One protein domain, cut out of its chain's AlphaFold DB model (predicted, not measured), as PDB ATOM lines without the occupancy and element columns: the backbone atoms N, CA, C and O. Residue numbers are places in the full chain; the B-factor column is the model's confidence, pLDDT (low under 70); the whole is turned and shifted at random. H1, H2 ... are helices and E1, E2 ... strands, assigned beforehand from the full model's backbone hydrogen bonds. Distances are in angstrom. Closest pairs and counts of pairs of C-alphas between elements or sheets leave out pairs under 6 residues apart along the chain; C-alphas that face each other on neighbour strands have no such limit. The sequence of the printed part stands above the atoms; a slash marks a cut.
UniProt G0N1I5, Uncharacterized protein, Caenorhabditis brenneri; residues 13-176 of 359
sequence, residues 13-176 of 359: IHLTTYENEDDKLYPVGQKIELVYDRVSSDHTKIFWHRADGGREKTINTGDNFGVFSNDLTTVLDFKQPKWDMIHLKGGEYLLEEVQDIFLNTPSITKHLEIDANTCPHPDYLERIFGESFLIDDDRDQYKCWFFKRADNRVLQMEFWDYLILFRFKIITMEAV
ATOM      1  N   ILE A  13      50.145  -2.705 -32.125       59.41
ATOM      2  CA  ILE A  13      50.141  -3.915 -32.954       59.41
ATOM      3  C   ILE A  13      51.516  -4.567 -32.851       59.41
ATOM      4  O   ILE A  13      52.524  -3.919 -33.125       59.41
ATOM      5  N   HIS A  14      51.572  -5.838 -32.462       66.38
ATOM      6  CA  HIS A  14      52.810  -6.613 -32.443       66.38
ATOM      7  C   HIS A  14      52.844  -7.558 -33.641       66.38
ATOM      8  O   HIS A  14      51.916  -8.341 -33.822       66.38
ATOM      9  N   LEU A  15      53.934  -7.544 -34.404       63.84
ATOM     10  CA  LEU A  15      54.240  -8.519 -35.447       63.84
ATOM     11  C   LEU A  15      55.559  -9.205 -35.102       63.84
ATOM     12  O   LEU A  15      56.627  -8.607 -35.171       63.84
ATOM     13  N   THR A  16      55.482 -10.469 -34.698       64.19
ATOM     14  CA  THR A  16      56.661 -11.284 -34.400       64.19
ATOM     15  C   THR A  16      56.916 -12.278 -35.521       64.19
ATOM     16  O   THR A  16      56.025 -13.038 -35.900       64.19
ATOM     17  N   THR A  17      58.155 -12.301 -36.003       55.44
ATOM     18  CA  THR A  17      58.641 -13.227 -37.027       55.44
ATOM     19  C   THR A  17      59.831 -14.008 -36.470       55.44
ATOM     20  O   THR A  17      60.614 -13.490 -35.664       55.44
ATOM     21  N   TYR A  18      59.955 -15.272 -36.867       52.84
ATOM     22  CA  TYR A  18      61.055 -16.154 -36.476       52.84
ATOM     23  C   TYR A  18      61.929 -16.417 -37.705       52.84
ATOM     24  O   TYR A  18      61.401 -16.747 -38.759       52.84
ATOM     25  N   GLU A  19      63.245 -16.233 -37.550       50.12
ATOM     26  CA  GLU A  19      64.282 -16.385 -38.587       50.12
ATOM     27  C   GLU A  19      64.113 -15.508 -39.846       50.12
ATOM     28  O   GLU A  19      63.392 -15.828 -40.786       50.12
ATOM     29  N   ASN A  20      64.860 -14.400 -39.905       46.94
ATOM     30  CA  ASN A  20      64.932 -13.540 -41.085       46.94
ATOM     31  C   ASN A  20      66.371 -13.450 -41.620       46.94
ATOM     32  O   ASN A  20      67.303 -13.216 -40.851       46.94
ATOM     33  N   GLU A  21      66.551 -13.626 -42.929       45.62
ATOM     34  CA  GLU A  21      67.834 -13.500 -43.642       45.62
ATOM     35  C   GLU A  21      67.836 -12.355 -44.676       45.62
ATOM     36  O   GLU A  21      68.821 -12.188 -45.391       45.62
ATOM     37  N   ASP A  22      66.769 -11.552 -44.764       50.66
ATOM     38  CA  ASP A  22      66.631 -10.500 -45.780       50.66
ATOM     39  C   ASP A  22      67.263  -9.166 -45.355       50.66
ATOM     40  O   ASP A  22      66.643  -8.323 -44.709       50.66
ATOM     41  N   ASP A  23      68.497  -8.927 -45.786       51.19
ATOM     42  CA  ASP A  23      69.252  -7.705 -45.514       51.19
ATOM     43  C   ASP A  23      68.635  -6.406 -46.073       51.19
ATOM     44  O   ASP A  23      69.025  -5.324 -45.622       51.19
ATOM     45  N   LYS A  24      67.675  -6.483 -47.008       46.19
ATOM     46  CA  LYS A  24      67.081  -5.309 -47.670       46.19
ATOM     47  C   LYS A  24      65.880  -4.733 -46.933       46.19
ATOM     48  O   LYS A  24      65.719  -3.514 -46.940       46.19
ATOM     49  N   LEU A  25      65.051  -5.574 -46.315       48.06
ATOM     50  CA  LEU A  25      63.880  -5.121 -45.550       48.06
ATOM     51  C   LEU A  25      64.109  -5.176 -44.041       48.06
ATOM     52  O   LEU A  25      63.714  -4.247 -43.336       48.06
ATOM     53  N   TYR A  26      64.790  -6.212 -43.540       52.59
ATOM     54  CA  TYR A  26      65.076  -6.348 -42.114       52.59
ATOM     55  C   TYR A  26      66.375  -7.132 -41.866       52.59
ATOM     56  O   TYR A  26      66.424  -8.334 -42.100       52.59
ATOM     57  N   PRO A  27      67.419  -6.523 -41.286       45.19
ATOM     58  CA  PRO A  27      68.720  -7.171 -41.181       45.19
ATOM     59  C   PRO A  27      68.671  -8.530 -40.457       45.19
ATOM     60  O   PRO A  27      67.942  -8.712 -39.479       45.19
ATOM     61  N   VAL A  28      69.501  -9.460 -40.939       47.31
ATOM     62  CA  VAL A  28      69.568 -10.889 -40.572       47.31
ATOM     63  C   VAL A  28      69.471 -11.144 -39.055       47.31
ATOM     64  O   VAL A  28      70.171 -10.491 -38.279       47.31
ATOM     65  N   GLY A  29      68.625 -12.080 -38.601       52.72
ATOM     66  CA  GLY A  29      68.499 -12.457 -37.183       52.72
ATOM     67  C   GLY A  29      67.343 -13.416 -36.847       52.72
ATOM     68  O   GLY A  29      66.378 -13.541 -37.592       52.72
ATOM     69  N   GLN A  30      67.433 -14.098 -35.695       57.56
ATOM     70  CA  GLN A  30      66.579 -15.251 -35.337       57.56
ATOM     71  C   GLN A  30      65.165 -14.904 -34.822       57.56
ATOM     72  O   GLN A  30      64.306 -15.779 -34.751       57.56
ATOM     73  N   LYS A  31      64.900 -13.638 -34.484       65.62
ATOM     74  CA  LYS A  31      63.576 -13.135 -34.093       65.62
ATOM     75  C   LYS A  31      63.506 -11.638 -34.372       65.62
ATOM     76  O   LYS A  31      64.416 -10.909 -33.966       65.62
ATOM     77  N   ILE A  32      62.436 -11.190 -35.018       68.69
ATOM     78  CA  ILE A  32      62.107  -9.769 -35.138       68.69
ATOM     79  C   ILE A  32      60.730  -9.580 -34.521       68.69
ATOM     80  O   ILE A  32      59.773 -10.225 -34.930       68.69
ATOM     81  N   GLU A  33      60.638  -8.714 -33.522       76.00
ATOM     82  CA  GLU A  33      59.362  -8.244 -32.992       76.00
ATOM     83  C   GLU A  33      59.195  -6.779 -33.387       76.00
ATOM     84  O   GLU A  33      59.994  -5.927 -33.000       76.00
ATOM     85  N   LEU A  34      58.190  -6.521 -34.216       78.69
ATOM     86  CA  LEU A  34      57.762  -5.201 -34.646       78.69
ATOM     87  C   LEU A  34      56.621  -4.756 -33.747       78.69
ATOM     88  O   LEU A  34      55.664  -5.506 -33.579       78.69
ATOM     89  N   VAL A  35      56.708  -3.554 -33.189       81.12
ATOM     90  CA  VAL A  35      55.617  -2.941 -32.427       81.12
ATOM     91  C   VAL A  35      55.252  -1.626 -33.090       81.12
ATOM     92  O   VAL A  35      56.085  -0.725 -33.140       81.12
ATOM     93  N   TYR A  36      54.028  -1.523 -33.594       81.62
ATOM     94  CA  TYR A  36      53.479  -0.303 -34.179       81.62
ATOM     95  C   TYR A  36      52.690   0.424 -33.097       81.62
ATOM     96  O   TYR A  36      51.718  -0.121 -32.581       81.62
ATOM     97  N   ASP A  37      53.126   1.626 -32.735       79.75
ATOM     98  CA  ASP A  37      52.556   2.445 -31.665       79.75
ATOM     99  C   ASP A  37      52.148   3.801 -32.244       79.75
ATOM    100  O   ASP A  37      52.981   4.519 -32.812       79.75
ATOM    101  N   ARG A  38      50.871   4.170 -32.124       80.06
ATOM    102  CA  ARG A  38      50.418   5.507 -32.524       80.06
ATOM    103  C   ARG A  38      50.830   6.499 -31.439       80.06
ATOM    104  O   ARG A  38      50.330   6.442 -30.322       80.06
ATOM    105  N   VAL A  39      51.756   7.400 -31.760       84.50
ATOM    106  CA  VAL A  39      52.308   8.362 -30.785       84.50
ATOM    107  C   VAL A  39      51.652   9.741 -30.873       84.50
ATOM    108  O   VAL A  39      51.717  10.506 -29.916       84.50
ATOM    109  N   SER A  40      51.005  10.058 -31.997       83.94
ATOM    110  CA  SER A  40      50.139  11.232 -32.162       83.94
ATOM    111  C   SER A  40      49.117  10.998 -33.280       83.94
ATOM    112  O   SER A  40      49.182   9.978 -33.967       83.94
ATOM    113  N   SER A  41      48.234  11.974 -33.524       77.44
ATOM    114  CA  SER A  41      47.293  11.952 -34.656       77.44
ATOM    115  C   SER A  41      47.983  11.656 -35.982       77.44
ATOM    116  O   SER A  41      47.440  10.856 -36.726       77.44
ATOM    117  N   ASP A  42      49.188  12.203 -36.199       86.06
ATOM    118  CA  ASP A  42      49.897  12.162 -37.492       86.06
ATOM    119  C   ASP A  42      51.175  11.309 -37.494       86.06
ATOM    120  O   ASP A  42      51.935  11.335 -38.463       86.06
ATOM    121  N   HIS A  43      51.469  10.590 -36.406       80.00
ATOM    122  CA  HIS A  43      52.736   9.870 -36.278       80.00
ATOM    123  C   HIS A  43      52.550   8.461 -35.729       80.00
ATOM    124  O   HIS A  43      51.962   8.243 -34.664       80.00
ATOM    125  N   THR A  44      53.194   7.525 -36.417       83.38
ATOM    126  CA  THR A  44      53.309   6.125 -36.026       83.38
ATOM    127  C   THR A  44      54.764   5.815 -35.731       83.38
ATOM    128  O   THR A  44      55.651   6.085 -36.544       83.38
ATOM    129  N   LYS A  45      55.027   5.234 -34.564       84.56
ATOM    130  CA  LYS A  45      56.349   4.774 -34.161       84.56
ATOM    131  C   LYS A  45      56.419   3.258 -34.290       84.56
ATOM    132  O   LYS A  45      55.592   2.546 -33.736       84.56
ATOM    133  N   ILE A  46      57.417   2.775 -35.017       85.19
ATOM    134  CA  ILE A  46      57.713   1.353 -35.171       85.19
ATOM    135  C   ILE A  46      58.927   1.040 -34.309       85.19
ATOM    136  O   ILE A  46      59.988   1.646 -34.485       85.19
ATOM    137  N   PHE A  47      58.786   0.090 -33.394       81.94
ATOM    138  CA  PHE A  47      59.891  -0.470 -32.628       81.94
ATOM    139  C   PHE A  47      60.278  -1.825 -33.207       81.94
ATOM    140  O   PHE A  47      59.421  -2.675 -33.415       81.94
ATOM    141  N   TRP A  48      61.572  -2.043 -33.425       85.25
ATOM    142  CA  TRP A  48      62.132  -3.336 -33.806       85.25
ATOM    143  C   TRP A  48      62.916  -3.903 -32.635       85.25
ATOM    144  O   TRP A  48      63.967  -3.367 -32.280       85.25
ATOM    145  N   HIS A  49      62.471  -5.015 -32.071       78.44
ATOM    146  CA  HIS A  49      63.235  -5.761 -31.080       78.44
ATOM    147  C   HIS A  49      63.934  -6.943 -31.755       78.44
ATOM    148  O   HIS A  49      63.287  -7.841 -32.298       78.44
ATOM    149  N   ARG A  50      65.272  -6.928 -31.731       71.88
ATOM    150  CA  ARG A  50      66.146  -7.958 -32.311       71.88
ATOM    151  C   ARG A  50      67.128  -8.477 -31.262       71.88
ATOM    152  O   ARG A  50      67.337  -7.860 -30.218       71.88
ATOM    153  N   ALA A  51      67.764  -9.609 -31.561       69.88
ATOM    154  CA  ALA A  51      68.797 -10.190 -30.700       69.88
ATOM    155  C   ALA A  51      70.048  -9.296 -30.563       69.88
ATOM    156  O   ALA A  51      70.736  -9.369 -29.549       69.88
ATOM    157  N   ASP A  52      70.331  -8.451 -31.562       74.75
ATOM    158  CA  ASP A  52      71.461  -7.511 -31.574       74.75
ATOM    159  C   ASP A  52      71.116  -6.120 -31.008       74.75
ATOM    160  O   ASP A  52      71.987  -5.254 -30.944       74.75
ATOM    161  N   GLY A  53      69.868  -5.900 -30.581       77.75
ATOM    162  CA  GLY A  53      69.416  -4.654 -29.967       77.75
ATOM    163  C   GLY A  53      68.043  -4.186 -30.450       77.75
ATOM    164  O   GLY A  53      67.452  -4.734 -31.381       77.75
ATOM    165  N   GLY A  54      67.526  -3.150 -29.790       82.38
ATOM    166  CA  GLY A  54      66.318  -2.443 -30.211       82.38
ATOM    167  C   GLY A  54      66.628  -1.368 -31.256       82.38
ATOM    168  O   GLY A  54      67.685  -0.741 -31.205       82.38
ATOM    169  N   ARG A  55      65.710  -1.133 -32.191       83.88
ATOM    170  CA  ARG A  55      65.722   0.024 -33.102       83.88
ATOM    171  C   ARG A  55      64.347   0.680 -33.083       83.88
ATOM    172  O   ARG A  55      63.368   0.027 -32.734       83.88
ATOM    173  N   GLU A  56      64.259   1.933 -33.511       89.50
ATOM    174  CA  GLU A  56      62.981   2.634 -33.660       89.50
ATOM    175  C   GLU A  56      62.971   3.562 -34.878       89.50
ATOM    176  O   GLU A  56      64.017   4.061 -35.296       89.50
ATOM    177  N   LYS A  57      61.791   3.762 -35.469       87.38
ATOM    178  CA  LYS A  57      61.543   4.725 -36.550       87.38
ATOM    179  C   LYS A  57      60.183   5.345 -36.350       87.38
ATOM    180  O   LYS A  57      59.217   4.648 -36.065       87.38
ATOM    181  N   THR A  58      60.120   6.644 -36.576       87.50
ATOM    182  CA  THR A  58      58.862   7.374 -36.652       87.50
ATOM    183  C   THR A  58      58.526   7.607 -38.115       87.50
ATOM    184  O   THR A  58      59.391   7.999 -38.902       87.50
ATOM    185  N   ILE A  59      57.281   7.335 -38.483       85.94
ATOM    186  CA  ILE A  59      56.714   7.629 -39.794       85.94
ATOM    187  C   ILE A  59      55.662   8.717 -39.593       85.94
ATOM    188  O   ILE A  59      54.846   8.621 -38.677       85.94
ATOM    189  N   ASN A  60      55.691   9.740 -40.449       86.56
ATOM    190  CA  ASN A  60      54.711  10.829 -40.464       86.56
ATOM    191  C   ASN A  60      53.423  10.351 -41.144       86.56
ATOM    192  O   ASN A  60      53.093  10.766 -42.252       86.56
ATOM    193  N   THR A  61      52.767   9.390 -40.509       79.06
ATOM    194  CA  THR A  61      51.419   8.947 -40.836       79.06
ATOM    195  C   THR A  61      50.673   8.651 -39.545       79.06
ATOM    196  O   THR A  61      51.204   7.999 -38.636       79.06
ATOM    197  N   GLY A  62      49.442   9.146 -39.473       71.25
ATOM    198  CA  GLY A  62      48.495   8.829 -38.412       71.25
ATOM    199  C   GLY A  62      47.929   7.421 -38.481       71.25
ATOM    200  O   GLY A  62      47.395   6.921 -37.494       71.25
ATOM    201  N   ASP A  63      48.072   6.796 -39.645       77.50
ATOM    202  CA  ASP A  63      47.520   5.495 -39.961       77.50
ATOM    203  C   ASP A  63      48.536   4.391 -39.646       77.50
ATOM    204  O   ASP A  63      49.286   3.909 -40.502       77.50
ATOM    205  N   ASN A  64      48.598   4.012 -38.369       75.06
ATOM    206  CA  ASN A  64      49.439   2.908 -37.915       75.06
ATOM    207  C   ASN A  64      48.992   1.557 -38.496       75.06
ATOM    208  O   ASN A  64      49.836   0.678 -38.685       75.06
ATOM    209  N   PHE A  65      47.700   1.401 -38.802       74.62
ATOM    210  CA  PHE A  65      47.146   0.195 -39.411       74.62
ATOM    211  C   PHE A  65      47.587   0.041 -40.862       74.62
ATOM    212  O   PHE A  65      48.104  -1.015 -41.207       74.62
ATOM    213  N   GLY A  66      47.497   1.080 -41.692       76.75
ATOM    214  CA  GLY A  66      47.965   1.026 -43.079       76.75
ATOM    215  C   GLY A  66      49.463   0.748 -43.186       76.75
ATOM    216  O   GLY A  66      49.901  -0.010 -44.053       76.75
ATOM    217  N   VAL A  67      50.274   1.285 -42.266       79.00
ATOM    218  CA  VAL A  67      51.703   0.929 -42.169       79.00
ATOM    219  C   VAL A  67      51.878  -0.554 -41.845       79.00
ATOM    220  O   VAL A  67      52.624  -1.246 -42.537       79.00
ATOM    221  N   PHE A  68      51.167  -1.051 -40.832       81.62
ATOM    222  CA  PHE A  68      51.190  -2.462 -40.459       81.62
ATOM    223  C   PHE A  68      50.746  -3.379 -41.610       81.62
ATOM    224  O   PHE A  68      51.441  -4.350 -41.905       81.62
ATOM    225  N   SER A  69      49.633  -3.073 -42.279       77.81
ATOM    226  CA  SER A  69      49.081  -3.865 -43.383       77.81
ATOM    227  C   SER A  69      50.045  -3.930 -44.563       77.81
ATOM    228  O   SER A  69      50.237  -5.003 -45.136       77.81
ATOM    229  N   ASN A  70      50.724  -2.825 -44.884       80.56
ATOM    230  CA  ASN A  70      51.760  -2.797 -45.917       80.56
ATOM    231  C   ASN A  70      52.973  -3.662 -45.545       80.56
ATOM    232  O   ASN A  70      53.452  -4.450 -46.368       80.56
ATOM    233  N   ASP A  71      53.452  -3.556 -44.304       80.00
ATOM    234  CA  ASP A  71      54.591  -4.339 -43.823       80.00
ATOM    235  C   ASP A  71      54.247  -5.836 -43.745       80.00
ATOM    236  O   ASP A  71      55.051  -6.676 -44.161       80.00
ATOM    237  N   LEU A  72      53.039  -6.186 -43.286       78.44
ATOM    238  CA  LEU A  72      52.528  -7.556 -43.256       78.44
ATOM    239  C   LEU A  72      52.344  -8.119 -44.669       78.44
ATOM    240  O   LEU A  72      52.803  -9.227 -44.935       78.44
ATOM    241  N   THR A  73      51.726  -7.368 -45.582       76.62
ATOM    242  CA  THR A  73      51.563  -7.776 -46.989       76.62
ATOM    243  C   THR A  73      52.917  -8.047 -47.619       76.62
ATOM    244  O   THR A  73      53.131  -9.123 -48.168       76.62
ATOM    245  N   THR A  74      53.877  -7.137 -47.428       76.44
ATOM    246  CA  THR A  74      55.257  -7.322 -47.887       76.44
ATOM    247  C   THR A  74      55.829  -8.621 -47.322       76.44
ATOM    248  O   THR A  74      56.227  -9.508 -48.069       76.44
ATOM    249  N   VAL A  75      55.795  -8.802 -46.003       72.69
ATOM    250  CA  VAL A  75      56.223 -10.038 -45.331       72.69
ATOM    251  C   VAL A  75      55.575 -11.295 -45.926       72.69
ATOM    252  O   VAL A  75      56.222 -12.342 -46.054       72.69
ATOM    253  N   LEU A  76      54.291 -11.230 -46.267       72.44
ATOM    254  CA  LEU A  76      53.536 -12.355 -46.797       72.44
ATOM    255  C   LEU A  76      53.878 -12.643 -48.268       72.44
ATOM    256  O   LEU A  76      54.050 -13.821 -48.598       72.44
ATOM    257  N   ASP A  77      54.067 -11.604 -49.084       71.19
ATOM    258  CA  ASP A  77      54.490 -11.647 -50.490       71.19
ATOM    259  C   ASP A  77      55.914 -12.158 -50.673       71.19
ATOM    260  O   ASP A  77      56.232 -12.827 -51.665       71.19
ATOM    261  N   PHE A  78      56.779 -11.899 -49.692       67.44
ATOM    262  CA  PHE A  78      58.068 -12.555 -49.620       67.44
ATOM    263  C   PHE A  78      57.829 -14.062 -49.447       67.44
ATOM    264  O   PHE A  78      57.525 -14.572 -48.363       67.44
ATOM    265  N   LYS A  79      57.976 -14.792 -50.563       61.31
ATOM    266  CA  LYS A  79      57.911 -16.262 -50.685       61.31
ATOM    267  C   LYS A  79      59.099 -16.947 -50.001       61.31
ATOM    268  O   LYS A  79      59.650 -17.911 -50.522       61.31
ATOM    269  N   GLN A  80      59.533 -16.417 -48.862       59.00
ATOM    270  CA  GLN A  80      60.585 -17.002 -48.059       59.00
ATOM    271  C   GLN A  80      60.019 -18.270 -47.407       59.00
ATOM    272  O   GLN A  80      59.110 -18.173 -46.582       59.00
ATOM    273  N   PRO A  81      60.530 -19.462 -47.758       55.75
ATOM    274  CA  PRO A  81      59.993 -20.727 -47.263       55.75
ATOM    275  C   PRO A  81      60.256 -20.952 -45.767       55.75
ATOM    276  O   PRO A  81      59.765 -21.928 -45.229       55.75
ATOM    277  N   LYS A  82      61.035 -20.077 -45.113       54.78
ATOM    278  CA  LYS A  82      61.471 -20.202 -43.712       54.78
ATOM    279  C   LYS A  82      60.517 -19.564 -42.690       54.78
ATOM    280  O   LYS A  82      60.747 -19.664 -41.494       54.78
ATOM    281  N   TRP A  83      59.481 -18.859 -43.144       56.53
ATOM    282  CA  TRP A  83      58.559 -18.155 -42.251       56.53
ATOM    283  C   TRP A  83      57.411 -19.092 -41.890       56.53
ATOM    284  O   TRP A  83      56.320 -18.988 -42.447       56.53
ATOM    285  N   ASP A  84      57.679 -20.029 -40.985       58.56
ATOM    286  CA  ASP A  84      56.708 -21.072 -40.631       58.56
ATOM    287  C   ASP A  84      55.593 -20.546 -39.717       58.56
ATOM    288  O   ASP A  84      54.478 -21.070 -39.725       58.56
ATOM    289  N   MET A  85      55.878 -19.489 -38.945       61.88
ATOM    290  CA  MET A  85      54.945 -18.914 -37.981       61.88
ATOM    291  C   MET A  85      55.071 -17.393 -37.896       61.88
ATOM    292  O   MET A  85      56.147 -16.856 -37.617       61.88
ATOM    293  N   ILE A  86      53.947 -16.707 -38.081       66.69
ATOM    294  CA  ILE A  86      53.785 -15.289 -37.755       66.69
ATOM    295  C   ILE A  86      52.927 -15.212 -36.497       66.69
ATOM    296  O   ILE A  86      51.936 -15.932 -36.387       66.69
ATOM    297  N   HIS A  87      53.307 -14.368 -35.543       69.56
ATOM    298  CA  HIS A  87      52.479 -14.104 -34.373       69.56
ATOM    299  C   HIS A  87      52.073 -12.636 -34.353       69.56
ATOM    300  O   HIS A  87      52.939 -11.753 -34.348       69.56
ATOM    301  N   LEU A  88      50.765 -12.393 -34.358       69.31
ATOM    302  CA  LEU A  88      50.173 -11.067 -34.289       69.31
ATOM    303  C   LEU A  88      49.527 -10.851 -32.922       69.31
ATOM    304  O   LEU A  88      48.868 -11.737 -32.389       69.31
ATOM    305  N   LYS A  89      49.694  -9.655 -32.359       69.31
ATOM    306  CA  LYS A  89      48.866  -9.185 -31.241       69.31
ATOM    307  C   LYS A  89      48.256  -7.852 -31.619       69.31
ATOM    308  O   LYS A  89      48.999  -6.948 -31.994       69.31
ATOM    309  N   GLY A  90      46.942  -7.721 -31.511       67.31
ATOM    310  CA  GLY A  90      46.235  -6.484 -31.837       67.31
ATOM    311  C   GLY A  90      44.786  -6.504 -31.358       67.31
ATOM    312  O   GLY A  90      44.289  -7.536 -30.909       67.31
ATOM    313  N   GLY A  91      44.135  -5.341 -31.418       66.06
ATOM    314  CA  GLY A  91      42.721  -5.171 -31.064       66.06
ATOM    315  C   GLY A  91      41.752  -5.804 -32.067       66.06
ATOM    316  O   GLY A  91      42.169  -6.303 -33.112       66.06
ATOM    317  N   GLU A  92      40.455  -5.733 -31.757       62.38
ATOM    318  CA  GLU A  92      39.347  -6.334 -32.524       62.38
ATOM    319  C   GLU A  92      39.403  -6.035 -34.031       62.38
ATOM    320  O   GLU A  92      39.153  -6.914 -34.855       62.38
ATOM    321  N   TYR A  93      39.823  -4.821 -34.392       65.56
ATOM    322  CA  TYR A  93      39.882  -4.325 -35.770       65.56
ATOM    323  C   TYR A  93      40.956  -4.987 -36.645       65.56
ATOM    324  O   TYR A  93      40.925  -4.852 -37.864       65.56
ATOM    325  N   LEU A  94      41.905  -5.720 -36.055       71.31
ATOM    326  CA  LEU A  94      42.973  -6.383 -36.807       71.31
ATOM    327  C   LEU A  94      42.450  -7.575 -37.631       71.31
ATOM    328  O   LEU A  94      43.083  -7.976 -38.603       71.31
ATOM    329  N   LEU A  95      41.325  -8.175 -37.230       70.00
ATOM    330  CA  LEU A  95      40.895  -9.475 -37.746       70.00
ATOM    331  C   LEU A  95      40.368  -9.411 -39.189       70.00
ATOM    332  O   LEU A  95      40.706 -10.282 -39.988       70.00
ATOM    333  N   GLU A  96      39.574  -8.386 -39.516       68.44
ATOM    334  CA  GLU A  96      39.019  -8.172 -40.865       68.44
ATOM    335  C   GLU A  96      40.147  -7.940 -41.886       68.44
ATOM    336  O   GLU A  96      40.215  -8.615 -42.911       68.44
ATOM    337  N   GLU A  97      41.088  -7.056 -41.555       73.19
ATOM    338  CA  GLU A  97      42.226  -6.719 -42.420       73.19
ATOM    339  C   GLU A  97      43.174  -7.899 -42.618       73.19
ATOM    340  O   GLU A  97      43.584  -8.220 -43.734       73.19
ATOM    341  N   VAL A  98      43.509  -8.606 -41.537       71.62
ATOM    342  CA  VAL A  98      44.373  -9.782 -41.636       71.62
ATOM    343  C   VAL A  98      43.713 -10.872 -42.476       71.62
ATOM    344  O   VAL A  98      44.399 -11.533 -43.257       71.62
ATOM    345  N   GLN A  99      42.395 -11.050 -42.375       74.06
ATOM    346  CA  GLN A  99      41.684 -11.971 -43.249       74.06
ATOM    347  C   GLN A  99      41.832 -11.560 -44.721       74.06
ATOM    348  O   GLN A  99      42.223 -12.403 -45.531       74.06
ATOM    349  N   ASP A 100      41.556 -10.299 -45.063       73.69
ATOM    350  CA  ASP A 100      41.636  -9.816 -46.444       73.69
ATOM    351  C   ASP A 100      43.046  -9.992 -47.025       73.69
ATOM    352  O   ASP A 100      43.226 -10.612 -48.079       73.69
ATOM    353  N   ILE A 101      44.072  -9.594 -46.267       73.50
ATOM    354  CA  ILE A 101      45.472  -9.783 -46.648       73.50
ATOM    355  C   ILE A 101      45.752 -11.269 -46.938       73.50
ATOM    356  O   ILE A 101      46.353 -11.600 -47.963       73.50
ATOM    357  N   PHE A 102      45.306 -12.203 -46.093       71.19
ATOM    358  CA  PHE A 102      45.553 -13.637 -46.307       71.19
ATOM    359  C   PHE A 102      44.759 -14.234 -47.473       71.19
ATOM    360  O   PHE A 102      45.244 -15.163 -48.132       71.19
ATOM    361  N   LEU A 103      43.558 -13.726 -47.743       73.38
ATOM    362  CA  LEU A 103      42.761 -14.142 -48.895       73.38
ATOM    363  C   LEU A 103      43.411 -13.712 -50.212       73.38
ATOM    364  O   LEU A 103      43.399 -14.488 -51.174       73.38
ATOM    365  N   ASN A 104      44.030 -12.530 -50.220       74.00
ATOM    366  CA  ASN A 104      44.557 -11.890 -51.423       74.00
ATOM    367  C   ASN A 104      46.054 -12.145 -51.667       74.00
ATOM    368  O   ASN A 104      46.506 -12.100 -52.813       74.00
ATOM    369  N   THR A 105      46.838 -12.479 -50.639       69.12
ATOM    370  CA  THR A 105      48.286 -12.696 -50.799       69.12
ATOM    371  C   THR A 105      48.584 -14.122 -51.273       69.12
ATOM    372  O   THR A 105      48.087 -15.059 -50.658       69.12
ATOM    373  N   PRO A 106      49.444 -14.372 -52.283       61.56
ATOM    374  CA  PRO A 106      49.730 -15.706 -52.847       61.56
ATOM    375  C   PRO A 106      50.589 -16.633 -51.957       61.56
ATOM    376  O   PRO A 106      51.208 -17.580 -52.450       61.56
ATOM    377  N   SER A 107      50.673 -16.378 -50.650       64.69
ATOM    378  CA  SER A 107      51.488 -17.176 -49.729       64.69
ATOM    379  C   SER A 107      50.973 -18.620 -49.616       64.69
ATOM    380  O   SER A 107      49.762 -18.866 -49.637       64.69
ATOM    381  N   ILE A 108      51.904 -19.576 -49.496       54.34
ATOM    382  CA  ILE A 108      51.645 -21.022 -49.604       54.34
ATOM    383  C   ILE A 108      51.955 -21.840 -48.338       54.34
ATOM    384  O   ILE A 108      51.667 -23.036 -48.340       54.34
ATOM    385  N   THR A 109      52.528 -21.264 -47.276       52.84
ATOM    386  CA  THR A 109      53.060 -22.069 -46.144       52.84
ATOM    387  C   THR A 109      52.911 -21.455 -44.750       52.84
ATOM    388  O   THR A 109      53.531 -21.939 -43.812       52.84
ATOM    389  N   LYS A 110      52.113 -20.403 -44.563       60.75
ATOM    390  CA  LYS A 110      52.185 -19.627 -43.316       60.75
ATOM    391  C   LYS A 110      51.096 -20.054 -42.328       60.75
ATOM    392  O   LYS A 110      49.910 -19.955 -42.638       60.75
ATOM    393  N   HIS A 111      51.514 -20.514 -41.147       63.88
ATOM    394  CA  HIS A 111      50.673 -20.497 -39.956       63.88
ATOM    395  C   HIS A 111      50.744 -19.093 -39.362       63.88
ATOM    396  O   HIS A 111      51.830 -18.559 -39.128       63.88
ATOM    397  N   LEU A 112      49.591 -18.485 -39.128       69.00
ATOM    398  CA  LEU A 112      49.505 -17.237 -38.391       69.00
ATOM    399  C   LEU A 112      48.740 -17.502 -37.103       69.00
ATOM    400  O   LEU A 112      47.655 -18.071 -37.126       69.00
ATOM    401  N   GLU A 113      49.305 -17.078 -35.987       71.31
ATOM    402  CA  GLU A 113      48.639 -17.107 -34.695       71.31
ATOM    403  C   GLU A 113      48.367 -15.663 -34.268       71.31
ATOM    404  O   GLU A 113      49.269 -14.824 -34.311       71.31
ATOM    405  N   ILE A 114      47.121 -15.352 -33.919       67.00
ATOM    406  CA  ILE A 114      46.746 -14.046 -33.379       67.00
ATOM    407  C   ILE A 114      46.326 -14.252 -31.930       67.00
ATOM    408  O   ILE A 114      45.302 -14.883 -31.665       67.00
ATOM    409  N   ASP A 115      47.131 -13.733 -31.002       66.44
ATOM    410  CA  ASP A 115      46.785 -13.694 -29.581       66.44
ATOM    411  C   ASP A 115      45.740 -12.600 -29.371       66.44
ATOM    412  O   ASP A 115      45.995 -11.405 -29.550       66.44
ATOM    413  N   ALA A 116      44.543 -13.058 -29.036       60.22
ATOM    414  CA  ALA A 116      43.296 -12.346 -29.196       60.22
ATOM    415  C   ALA A 116      42.709 -11.942 -27.837       60.22
ATOM    416  O   ALA A 116      41.499 -11.827 -27.680       60.22
ATOM    417  N   ASN A 117      43.560 -11.633 -26.850       61.94
ATOM    418  CA  ASN A 117      43.123 -11.099 -25.547       61.94
ATOM    419  C   ASN A 117      42.251  -9.827 -25.651       61.94
ATOM    420  O   ASN A 117      41.681  -9.384 -24.658       61.94
ATOM    421  N   THR A 118      42.194  -9.213 -26.830       58.47
ATOM    422  CA  THR A 118      41.388  -8.040 -27.176       58.47
ATOM    423  C   THR A 118      40.499  -8.298 -28.389       58.47
ATOM    424  O   THR A 118      40.206  -7.356 -29.112       58.47
ATOM    425  N   CYS A 119      40.146  -9.553 -28.675       62.47
ATOM    426  CA  CYS A 119      39.244  -9.889 -29.770       62.47
ATOM    427  C   CYS A 119      37.785  -9.926 -29.320       62.47
ATOM    428  O   CYS A 119      37.492 -10.203 -28.154       62.47
ATOM    429  N   PRO A 120      36.876  -9.707 -30.279       63.28
ATOM    430  CA  PRO A 120      35.465  -9.645 -29.987       63.28
ATOM    431  C   PRO A 120      34.932 -11.042 -29.647       63.28
ATOM    432  O   PRO A 120      35.472 -12.067 -30.075       63.28
ATOM    433  N   HIS A 121      33.855 -11.065 -28.862       73.75
ATOM    434  CA  HIS A 121      33.162 -12.280 -28.425       73.75
ATOM    435  C   HIS A 121      32.860 -13.224 -29.611       73.75
ATOM    436  O   HIS A 121      32.543 -12.724 -30.692       73.75
ATOM    437  N   PRO A 122      32.893 -14.564 -29.458       69.75
ATOM    438  CA  PRO A 122      32.618 -15.503 -30.552       69.75
ATOM    439  C   PRO A 122      31.347 -15.208 -31.365       69.75
ATOM    440  O   PRO A 122      31.357 -15.358 -32.586       69.75
ATOM    441  N   ASP A 123      30.287 -14.706 -30.729       72.75
ATOM    442  CA  ASP A 123      29.043 -14.309 -31.413       72.75
ATOM    443  C   ASP A 123      29.270 -13.207 -32.461       72.75
ATOM    444  O   ASP A 123      28.632 -13.181 -33.515       72.75
ATOM    445  N   TYR A 124      30.211 -12.295 -32.211       71.19
ATOM    446  CA  TYR A 124      30.604 -11.273 -33.177       71.19
ATOM    447  C   TYR A 124      31.266 -11.900 -34.408       71.19
ATOM    448  O   TYR A 124      31.010 -11.469 -35.530       71.19
ATOM    449  N   LEU A 125      32.074 -12.947 -34.224       71.12
ATOM    450  CA  LEU A 125      32.729 -13.662 -35.322       71.12
ATOM    451  C   LEU A 125      31.711 -14.396 -36.181       71.12
ATOM    452  O   LEU A 125      31.776 -14.316 -37.404       71.12
ATOM    453  N   GLU A 126      30.732 -15.055 -35.565       75.25
ATOM    454  CA  GLU A 126      29.633 -15.683 -36.300       75.25
ATOM    455  C   GLU A 126      28.827 -14.626 -37.072       75.25
ATOM    456  O   GLU A 126      28.515 -14.774 -38.262       75.25
ATOM    457  N   ARG A 127      28.629 -13.456 -36.458       66.38
ATOM    458  CA  ARG A 127      28.024 -12.292 -37.108       66.38
ATOM    459  C   ARG A 127      28.872 -11.680 -38.228       66.38
ATOM    460  O   ARG A 127      28.288 -11.085 -39.128       66.38
ATOM    461  N   ILE A 128      30.188 -11.878 -38.310       64.38
ATOM    462  CA  ILE A 128      31.007 -11.410 -39.455       64.38
ATOM    463  C   ILE A 128      31.230 -12.509 -40.490       64.38
ATOM    464  O   ILE A 128      30.858 -12.354 -41.653       64.38
ATOM    465  N   PHE A 129      31.693 -13.674 -40.066       72.69
ATOM    466  CA  PHE A 129      32.130 -14.755 -40.949       72.69
ATOM    467  C   PHE A 129      31.044 -15.789 -41.258       72.69
ATOM    468  O   PHE A 129      31.154 -16.534 -42.231       72.69
ATOM    469  N   GLY A 130      29.951 -15.768 -40.498       78.38
ATOM    470  CA  GLY A 130      28.843 -16.713 -40.603       78.38
ATOM    471  C   GLY A 130      29.003 -17.844 -39.598       78.38
ATOM    472  O   GLY A 130      29.918 -17.829 -38.778       78.38
ATOM    473  N   GLU A 131      28.116 -18.827 -39.678       80.75
ATOM    474  CA  GLU A 131      28.172 -20.011 -38.825       80.75
ATOM    475  C   GLU A 131      29.534 -20.713 -38.930       80.75
ATOM    476  O   GLU A 131      30.080 -20.901 -40.023       80.75
ATOM    477  N   SER A 132      30.094 -21.045 -37.770       89.12
ATOM    478  CA  SER A 132      31.360 -21.760 -37.666       89.12
ATOM    479  C   SER A 132      31.149 -23.270 -37.730       89.12
ATOM    480  O   SER A 132      30.126 -23.783 -37.288       89.12
ATOM    481  N   PHE A 133      32.151 -23.989 -38.213       90.50
ATOM    482  CA  PHE A 133      32.229 -25.436 -38.105       90.50
ATOM    483  C   PHE A 133      32.881 -25.819 -36.774       90.50
ATOM    484  O   PHE A 133      34.019 -25.425 -36.514       90.50
ATOM    485  N   LEU A 134      32.184 -26.571 -35.926       91.44
ATOM    486  CA  LEU A 134      32.741 -27.023 -34.653       91.44
ATOM    487  C   LEU A 134      33.623 -28.255 -34.877       91.44
ATOM    488  O   LEU A 134      33.152 -29.265 -35.396       91.44
ATOM    489  N   ILE A 135      34.890 -28.180 -34.471       90.56
ATOM    490  CA  ILE A 135      35.799 -29.329 -34.463       90.56
ATOM    491  C   ILE A 135      35.972 -29.805 -33.025       90.56
ATOM    492  O   ILE A 135      36.358 -29.026 -32.152       90.56
ATOM    493  N   ASP A 136      35.679 -31.086 -32.807       90.38
ATOM    494  CA  ASP A 136      35.908 -31.804 -31.553       90.38
ATOM    495  C   ASP A 136      37.167 -32.664 -31.733       90.38
ATOM    496  O   ASP A 136      37.125 -33.735 -32.342       90.38
ATOM    497  N   ASP A 137      38.315 -32.143 -31.299       85.44
ATOM    498  CA  ASP A 137      39.541 -32.931 -31.136       85.44
ATOM    499  C   ASP A 137      39.524 -33.487 -29.706       85.44
ATOM    500  O   ASP A 137      39.040 -32.808 -28.807       85.44
ATOM    501  N   ASP A 138      40.050 -34.692 -29.462       83.25
ATOM    502  CA  ASP A 138      39.886 -35.514 -28.238       83.25
ATOM    503  C   ASP A 138      40.141 -34.785 -26.892       83.25
ATOM    504  O   ASP A 138      39.927 -35.341 -25.809       83.25
ATOM    505  N   ARG A 139      40.682 -33.565 -26.929       79.81
ATOM    506  CA  ARG A 139      40.995 -32.724 -25.772       79.81
ATOM    507  C   ARG A 139      40.473 -31.298 -25.860       79.81
ATOM    508  O   ARG A 139      40.442 -30.649 -24.819       79.81
ATOM    509  N   ASP A 140      40.092 -30.821 -27.040       86.88
ATOM    510  CA  ASP A 140      39.807 -29.416 -27.281       86.88
ATOM    511  C   ASP A 140      38.697 -29.246 -28.325       86.88
ATOM    512  O   ASP A 140      38.743 -29.814 -29.416       86.88
ATOM    513  N   GLN A 141      37.731 -28.389 -28.001       89.94
ATOM    514  CA  GLN A 141      36.725 -27.925 -28.948       89.94
ATOM    515  C   GLN A 141      37.122 -26.551 -29.465       89.94
ATOM    516  O   GLN A 141      37.443 -25.652 -28.681       89.94
ATOM    517  N   TYR A 142      37.105 -26.387 -30.783       92.38
ATOM    518  CA  TYR A 142      37.400 -25.109 -31.415       92.38
ATOM    519  C   TYR A 142      36.498 -24.868 -32.624       92.38
ATOM    520  O   TYR A 142      36.061 -25.791 -33.314       92.38
ATOM    521  N   LYS A 143      36.203 -23.594 -32.869       92.31
ATOM    522  CA  LYS A 143      35.373 -23.146 -33.989       92.31
ATOM    523  C   LYS A 143      36.245 -22.925 -35.218       92.31
ATOM    524  O   LYS A 143      37.363 -22.428 -35.102       92.31
ATOM    525  N   CYS A 144      35.747 -23.280 -36.395       93.12
ATOM    526  CA  CYS A 144      36.458 -23.126 -37.658       93.12
ATOM    527  C   CYS A 144      35.643 -22.370 -38.701       93.12
ATOM    528  O   CYS A 144      34.455 -22.612 -38.878       93.12
ATOM    529  N   TRP A 145      36.319 -21.534 -39.482       90.94
ATOM    530  CA  TRP A 145      35.776 -20.964 -40.712       90.94
ATOM    531  C   TRP A 145      36.694 -21.284 -41.883       90.94
ATOM    532  O   TRP A 145      37.920 -21.263 -41.751       90.94
ATOM    533  N   PHE A 146      36.092 -21.563 -43.037       90.50
ATOM    534  CA  PHE A 146      36.797 -21.952 -44.253       90.50
ATOM    535  C   PHE A 146      36.468 -20.981 -45.384       90.50
ATOM    536  O   PHE A 146      35.313 -20.855 -45.802       90.50
ATOM    537  N   PHE A 147      37.499 -20.328 -45.912       86.19
ATOM    538  CA  PHE A 147      37.369 -19.328 -46.966       86.19
ATOM    539  C   PHE A 147      38.130 -19.763 -48.215       86.19
ATOM    540  O   PHE A 147      39.330 -20.053 -48.165       86.19
ATOM    541  N   LYS A 148      37.438 -19.801 -49.357       84.38
ATOM    542  CA  LYS A 148      38.066 -20.172 -50.632       84.38
ATOM    543  C   LYS A 148      39.001 -19.067 -51.110       84.38
ATOM    544  O   LYS A 148      38.581 -17.919 -51.213       84.38
ATOM    545  N   ARG A 149      40.218 -19.437 -51.505       82.50
ATOM    546  CA  ARG A 149      41.179 -18.538 -52.154       82.50
ATOM    547  C   ARG A 149      41.173 -18.713 -53.672       82.50
ATOM    548  O   ARG A 149      40.742 -19.741 -54.201       82.50
ATOM    549  N   ALA A 150      41.667 -17.699 -54.381       78.19
ATOM    550  CA  ALA A 150      41.731 -17.695 -55.845       78.19
ATOM    551  C   ALA A 150      42.689 -18.760 -56.420       78.19
ATOM    552  O   ALA A 150      42.516 -19.202 -57.553       78.19
ATOM    553  N   ASP A 151      43.671 -19.211 -55.637       79.75
ATOM    554  CA  ASP A 151      44.687 -20.201 -56.014       79.75
ATOM    555  C   ASP A 151      44.262 -21.662 -55.758       79.75
ATOM    556  O   ASP A 151      45.103 -22.561 -55.734       79.75
ATOM    557  N   ASN A 152      42.958 -21.913 -55.578       83.62
ATOM    558  CA  ASN A 152      42.381 -23.214 -55.218       83.62
ATOM    559  C   ASN A 152      42.891 -23.786 -53.881       83.62
ATOM    560  O   ASN A 152      42.892 -25.003 -53.686       83.62
ATOM    561  N   ARG A 153      43.298 -22.921 -52.949       87.06
ATOM    562  CA  ARG A 153      43.522 -23.275 -51.542       87.06
ATOM    563  C   ARG A 153      42.401 -22.739 -50.660       87.06
ATOM    564  O   ARG A 153      41.522 -22.005 -51.120       87.06
ATOM    565  N   VAL A 154      42.440 -23.101 -49.383       88.31
ATOM    566  CA  VAL A 154      41.483 -22.626 -48.380       88.31
ATOM    567  C   VAL A 154      42.225 -21.991 -47.218       88.31
ATOM    568  O   VAL A 154      43.193 -22.550 -46.708       88.31
ATOM    569  N   LEU A 155      41.781 -20.800 -46.823       87.62
ATOM    570  CA  LEU A 155      42.144 -20.208 -45.545       87.62
ATOM    571  C   LEU A 155      41.224 -20.814 -44.485       87.62
ATOM    572  O   LEU A 155      40.014 -20.600 -44.518       87.62
ATOM    573  N   GLN A 156      41.801 -21.587 -43.577       91.81
ATOM    574  CA  GLN A 156      41.151 -22.075 -42.373       91.81
ATOM    575  C   GLN A 156      41.471 -21.111 -41.231       91.81
ATOM    576  O   GLN A 156      42.640 -20.840 -40.960       91.81
ATOM    577  N   MET A 157      40.443 -20.617 -40.555       89.94
ATOM    578  CA  MET A 157      40.562 -19.820 -39.339       89.94
ATOM    579  C   MET A 157      40.007 -20.632 -38.175       89.94
ATOM    580  O   MET A 157      38.820 -20.935 -38.159       89.94
ATOM    581  N   GLU A 158      40.865 -20.995 -37.230       92.12
ATOM    582  CA  GLU A 158      40.532 -21.715 -36.001       92.12
ATOM    583  C   GLU A 158      40.405 -20.707 -34.856       92.12
ATOM    584  O   GLU A 158      41.297 -19.877 -34.685       92.12
ATOM    585  N   PHE A 159      39.350 -20.801 -34.053       90.38
ATOM    586  CA  PHE A 159      39.171 -20.023 -32.831       90.38
ATOM    587  C   PHE A 159      39.035 -20.947 -31.628       90.38
ATOM    588  O   PHE A 159      38.159 -21.811 -31.578       90.38
ATOM    589  N   TRP A 160      39.932 -20.749 -30.668       89.44
ATOM    590  CA  TRP A 160      40.067 -21.573 -29.478       89.44
ATOM    591  C   TRP A 160      39.516 -20.808 -28.273       89.44
ATOM    592  O   TRP A 160      40.249 -20.033 -27.654       89.44
ATOM    593  N   ASP A 161      38.242 -21.034 -27.936       84.38
ATOM    594  CA  ASP A 161      37.508 -20.299 -26.891       84.38
ATOM    595  C   ASP A 161      38.276 -20.242 -25.557       84.38
ATOM    596  O   ASP A 161      38.347 -19.193 -24.918       84.38
ATOM    597  N   TYR A 162      38.910 -21.348 -25.146       84.94
ATOM    598  CA  TYR A 162      39.606 -21.422 -23.856       84.94
ATOM    599  C   TYR A 162      40.904 -20.599 -23.790       84.94
ATOM    600  O   TYR A 162      41.331 -20.225 -22.695       84.94
ATOM    601  N   LEU A 163      41.543 -20.341 -24.936       82.19
ATOM    602  CA  LEU A 163      42.752 -19.512 -25.033       82.19
ATOM    603  C   LEU A 163      42.460 -18.101 -25.518       82.19
ATOM    604  O   LEU A 163      43.348 -17.259 -25.423       82.19
ATOM    605  N   ILE A 164      41.262 -17.864 -26.058       83.12
ATOM    606  CA  ILE A 164      40.925 -16.656 -26.813       83.12
ATOM    607  C   ILE A 164      42.005 -16.418 -27.886       83.12
ATOM    608  O   ILE A 164      42.682 -15.391 -27.931       83.12
ATOM    609  N   LEU A 165      42.228 -17.446 -28.707       83.94
ATOM    610  CA  LEU A 165      43.324 -17.511 -29.672       83.94
ATOM    611  C   LEU A 165      42.782 -17.810 -31.063       83.94
ATOM    612  O   LEU A 165      42.010 -18.758 -31.231       83.94
ATOM    613  N   PHE A 166      43.257 -17.067 -32.062       82.12
ATOM    614  CA  PHE A 166      43.029 -17.415 -33.460       82.12
ATOM    615  C   PHE A 166      44.248 -18.066 -34.072       82.12
ATOM    616  O   PHE A 166      45.380 -17.615 -33.886       82.12
ATOM    617  N   ARG A 167      43.999 -19.072 -34.902       85.25
ATOM    618  CA  ARG A 167      45.014 -19.639 -35.773       85.25
ATOM    619  C   ARG A 167      44.520 -19.677 -37.206       85.25
ATOM    620  O   ARG A 167      43.541 -20.336 -37.528       85.25
ATOM    621  N   PHE A 168      45.251 -19.013 -38.078       84.19
ATOM    622  CA  PHE A 168      45.038 -19.024 -39.512       84.19
ATOM    623  C   PHE A 168      45.989 -20.029 -40.147       84.19
ATOM    624  O   PHE A 168      47.196 -20.043 -39.874       84.19
ATOM    625  N   LYS A 169      45.444 -20.884 -41.005       87.12
ATOM    626  CA  LYS A 169      46.185 -21.892 -41.754       87.12
ATOM    627  C   LYS A 169      45.747 -21.859 -43.202       87.12
ATOM    628  O   LYS A 169      44.574 -21.688 -43.508       87.12
ATOM    629  N   ILE A 170      46.693 -22.072 -44.100       84.81
ATOM    630  CA  ILE A 170      46.387 -22.301 -45.507       84.81
ATOM    631  C   ILE A 170      46.423 -23.806 -45.734       84.81
ATOM    632  O   ILE A 170      47.482 -24.420 -45.615       84.81
ATOM    633  N   ILE A 171      45.279 -24.384 -46.078       88.81
ATOM    634  CA  ILE A 171      45.112 -25.819 -46.313       88.81
ATOM    635  C   ILE A 171      44.716 -26.094 -47.769       88.81
ATOM    636  O   ILE A 171      44.339 -25.190 -48.525       88.81
ATOM    637  N   THR A 172      44.848 -27.348 -48.195       90.50
ATOM    638  CA  THR A 172      44.354 -27.802 -49.501       90.50
ATOM    639  C   THR A 172      42.834 -27.966 -49.462       90.50
ATOM    640  O   THR A 172      42.259 -28.191 -48.402       90.50
ATOM    641  N   MET A 173      42.172 -27.891 -50.623       88.62
ATOM    642  CA  MET A 173      40.723 -28.144 -50.719       88.62
ATOM    643  C   MET A 173      40.334 -29.541 -50.206       88.62
ATOM    644  O   MET A 173      39.267 -29.698 -49.637       88.62
ATOM    645  N   GLU A 174      41.207 -30.536 -50.382       91.19
ATOM    646  CA  GLU A 174      41.004 -31.922 -49.926       91.19
ATOM    647  C   GLU A 174      41.027 -32.068 -48.397       91.19
ATOM    648  O   GLU A 174      40.517 -33.048 -47.868       91.19
ATOM    649  N   ALA A 175      41.637 -31.111 -47.689       91.31
ATOM    650  CA  ALA A 175      41.709 -31.104 -46.230       91.31
ATOM    651  C   ALA A 175      40.503 -30.408 -45.574       91.31
ATOM    652  O   ALA A 175      40.412 -30.373 -44.349       91.31
ATOM    653  N   VAL A 176      39.602 -29.825 -46.370       90.69
ATOM    654  CA  VAL A 176      38.360 -29.228 -45.872       90.69
ATOM    655  C   VAL A 176      37.350 -30.353 -45.631       90.69
ATOM    656  O   VAL A 176      37.149 -31.153 -46.546       90.69
TER     657      VAL A 176
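Overview. This is residues 13 to 176 of the 359 residues of an uncharacterized protein of Caenorhabditis brenneri (UniProt G0N1I5). One long, twisted sheet of ten strands turns by 176 degrees from edge to edge, with two helices, H1 and H2, side by side over one face and a short third, H3, over E8 near one end. The strands make two antiparallel meanders, E1 to E4 and E7 to E10, joined in the middle by the parallel pair E5 and E6; the sheet curls round H2. The printed part has 164 residues, with three named helices and ten named strands in the chain order E1 E2 E3 E4 H1 E5 H2 E6 H3 E7 E8 E9 E10. The sheet is mixed, in the order E4 E3 E2 E1 E5 E6 E10 E9 E8 E7, and the class is mixed, helices and strands. The whole is compact, with a radius of gyration of the C-alphas of 16.5 A and spans of 44 by 34 by 31 A.

Along the chain. Find C-alpha 13 at (50.141, -3.915, -32.954), where E1 begins, residues 13 to 20. E2, residues 29 to 40, is the longest strand, 30.4 A; E3 is residues 43 to 50 and E4 residues 53 to 59. From C-alpha 64 at (49.439, 2.908, -37.915), H1 runs 19.9 A to residue 77. Then come E5, residues 85 to 89, H2, residues 94 to 104, E6, residues 111 to 115, and H3, residues 122 to 129. E7 is residues 133 to 137, E8 residues 140 to 148, 25.2 A, and E9 residues 153 to 160. E10, residues 165 to 172, ends at C-alpha 172, (44.354, -27.802, -49.501).

Arrangement. Look first at E5 and E6, parallel at 22 degrees, with N 88 and O 113 at 2.9 A; with H2 they form a strand-helix-strand unit, two parallel neighbours with a helix between, its crossover right-handed. E1 is antiparallel to E5, with N 16 and O 87 at 2.9 A, and E10 to E6, with N 168 and O 112 at 2.8 A. The edge strands are E4 and E7; E3 and E4 form a hairpin, N 46 to O 57 at 2.8 A, as do E7 and E8, N 135 to O 142 at 2.9 A. H1 lies over E2, along the strands, at a height over the sheet of 8.9 A. H1, with residues 69 to 73 alone, touches H2 on the same face, closest at the C-alphas of Thr 73 and Ile 101, 6.4 A; they run the same way at a shallow tilt of 32 degrees, only just short of steep. H3 lies over E8 at 10.5 A height over the sheet and is apart from H1 and H2. In H1, H2 and H3 every O i to N i+4 pair is within hydrogen-bond range.

Size, cuts and confidence. The C-alphas farthest apart, of Asn 60 and Asp 138, are 50.2 A apart. The printed part has no cut and no long link. The mean pLDDT of the printed part is 74.5; look for values under 70 among residues 13 to 32, 78 to 93 and 105 to 112, for instance.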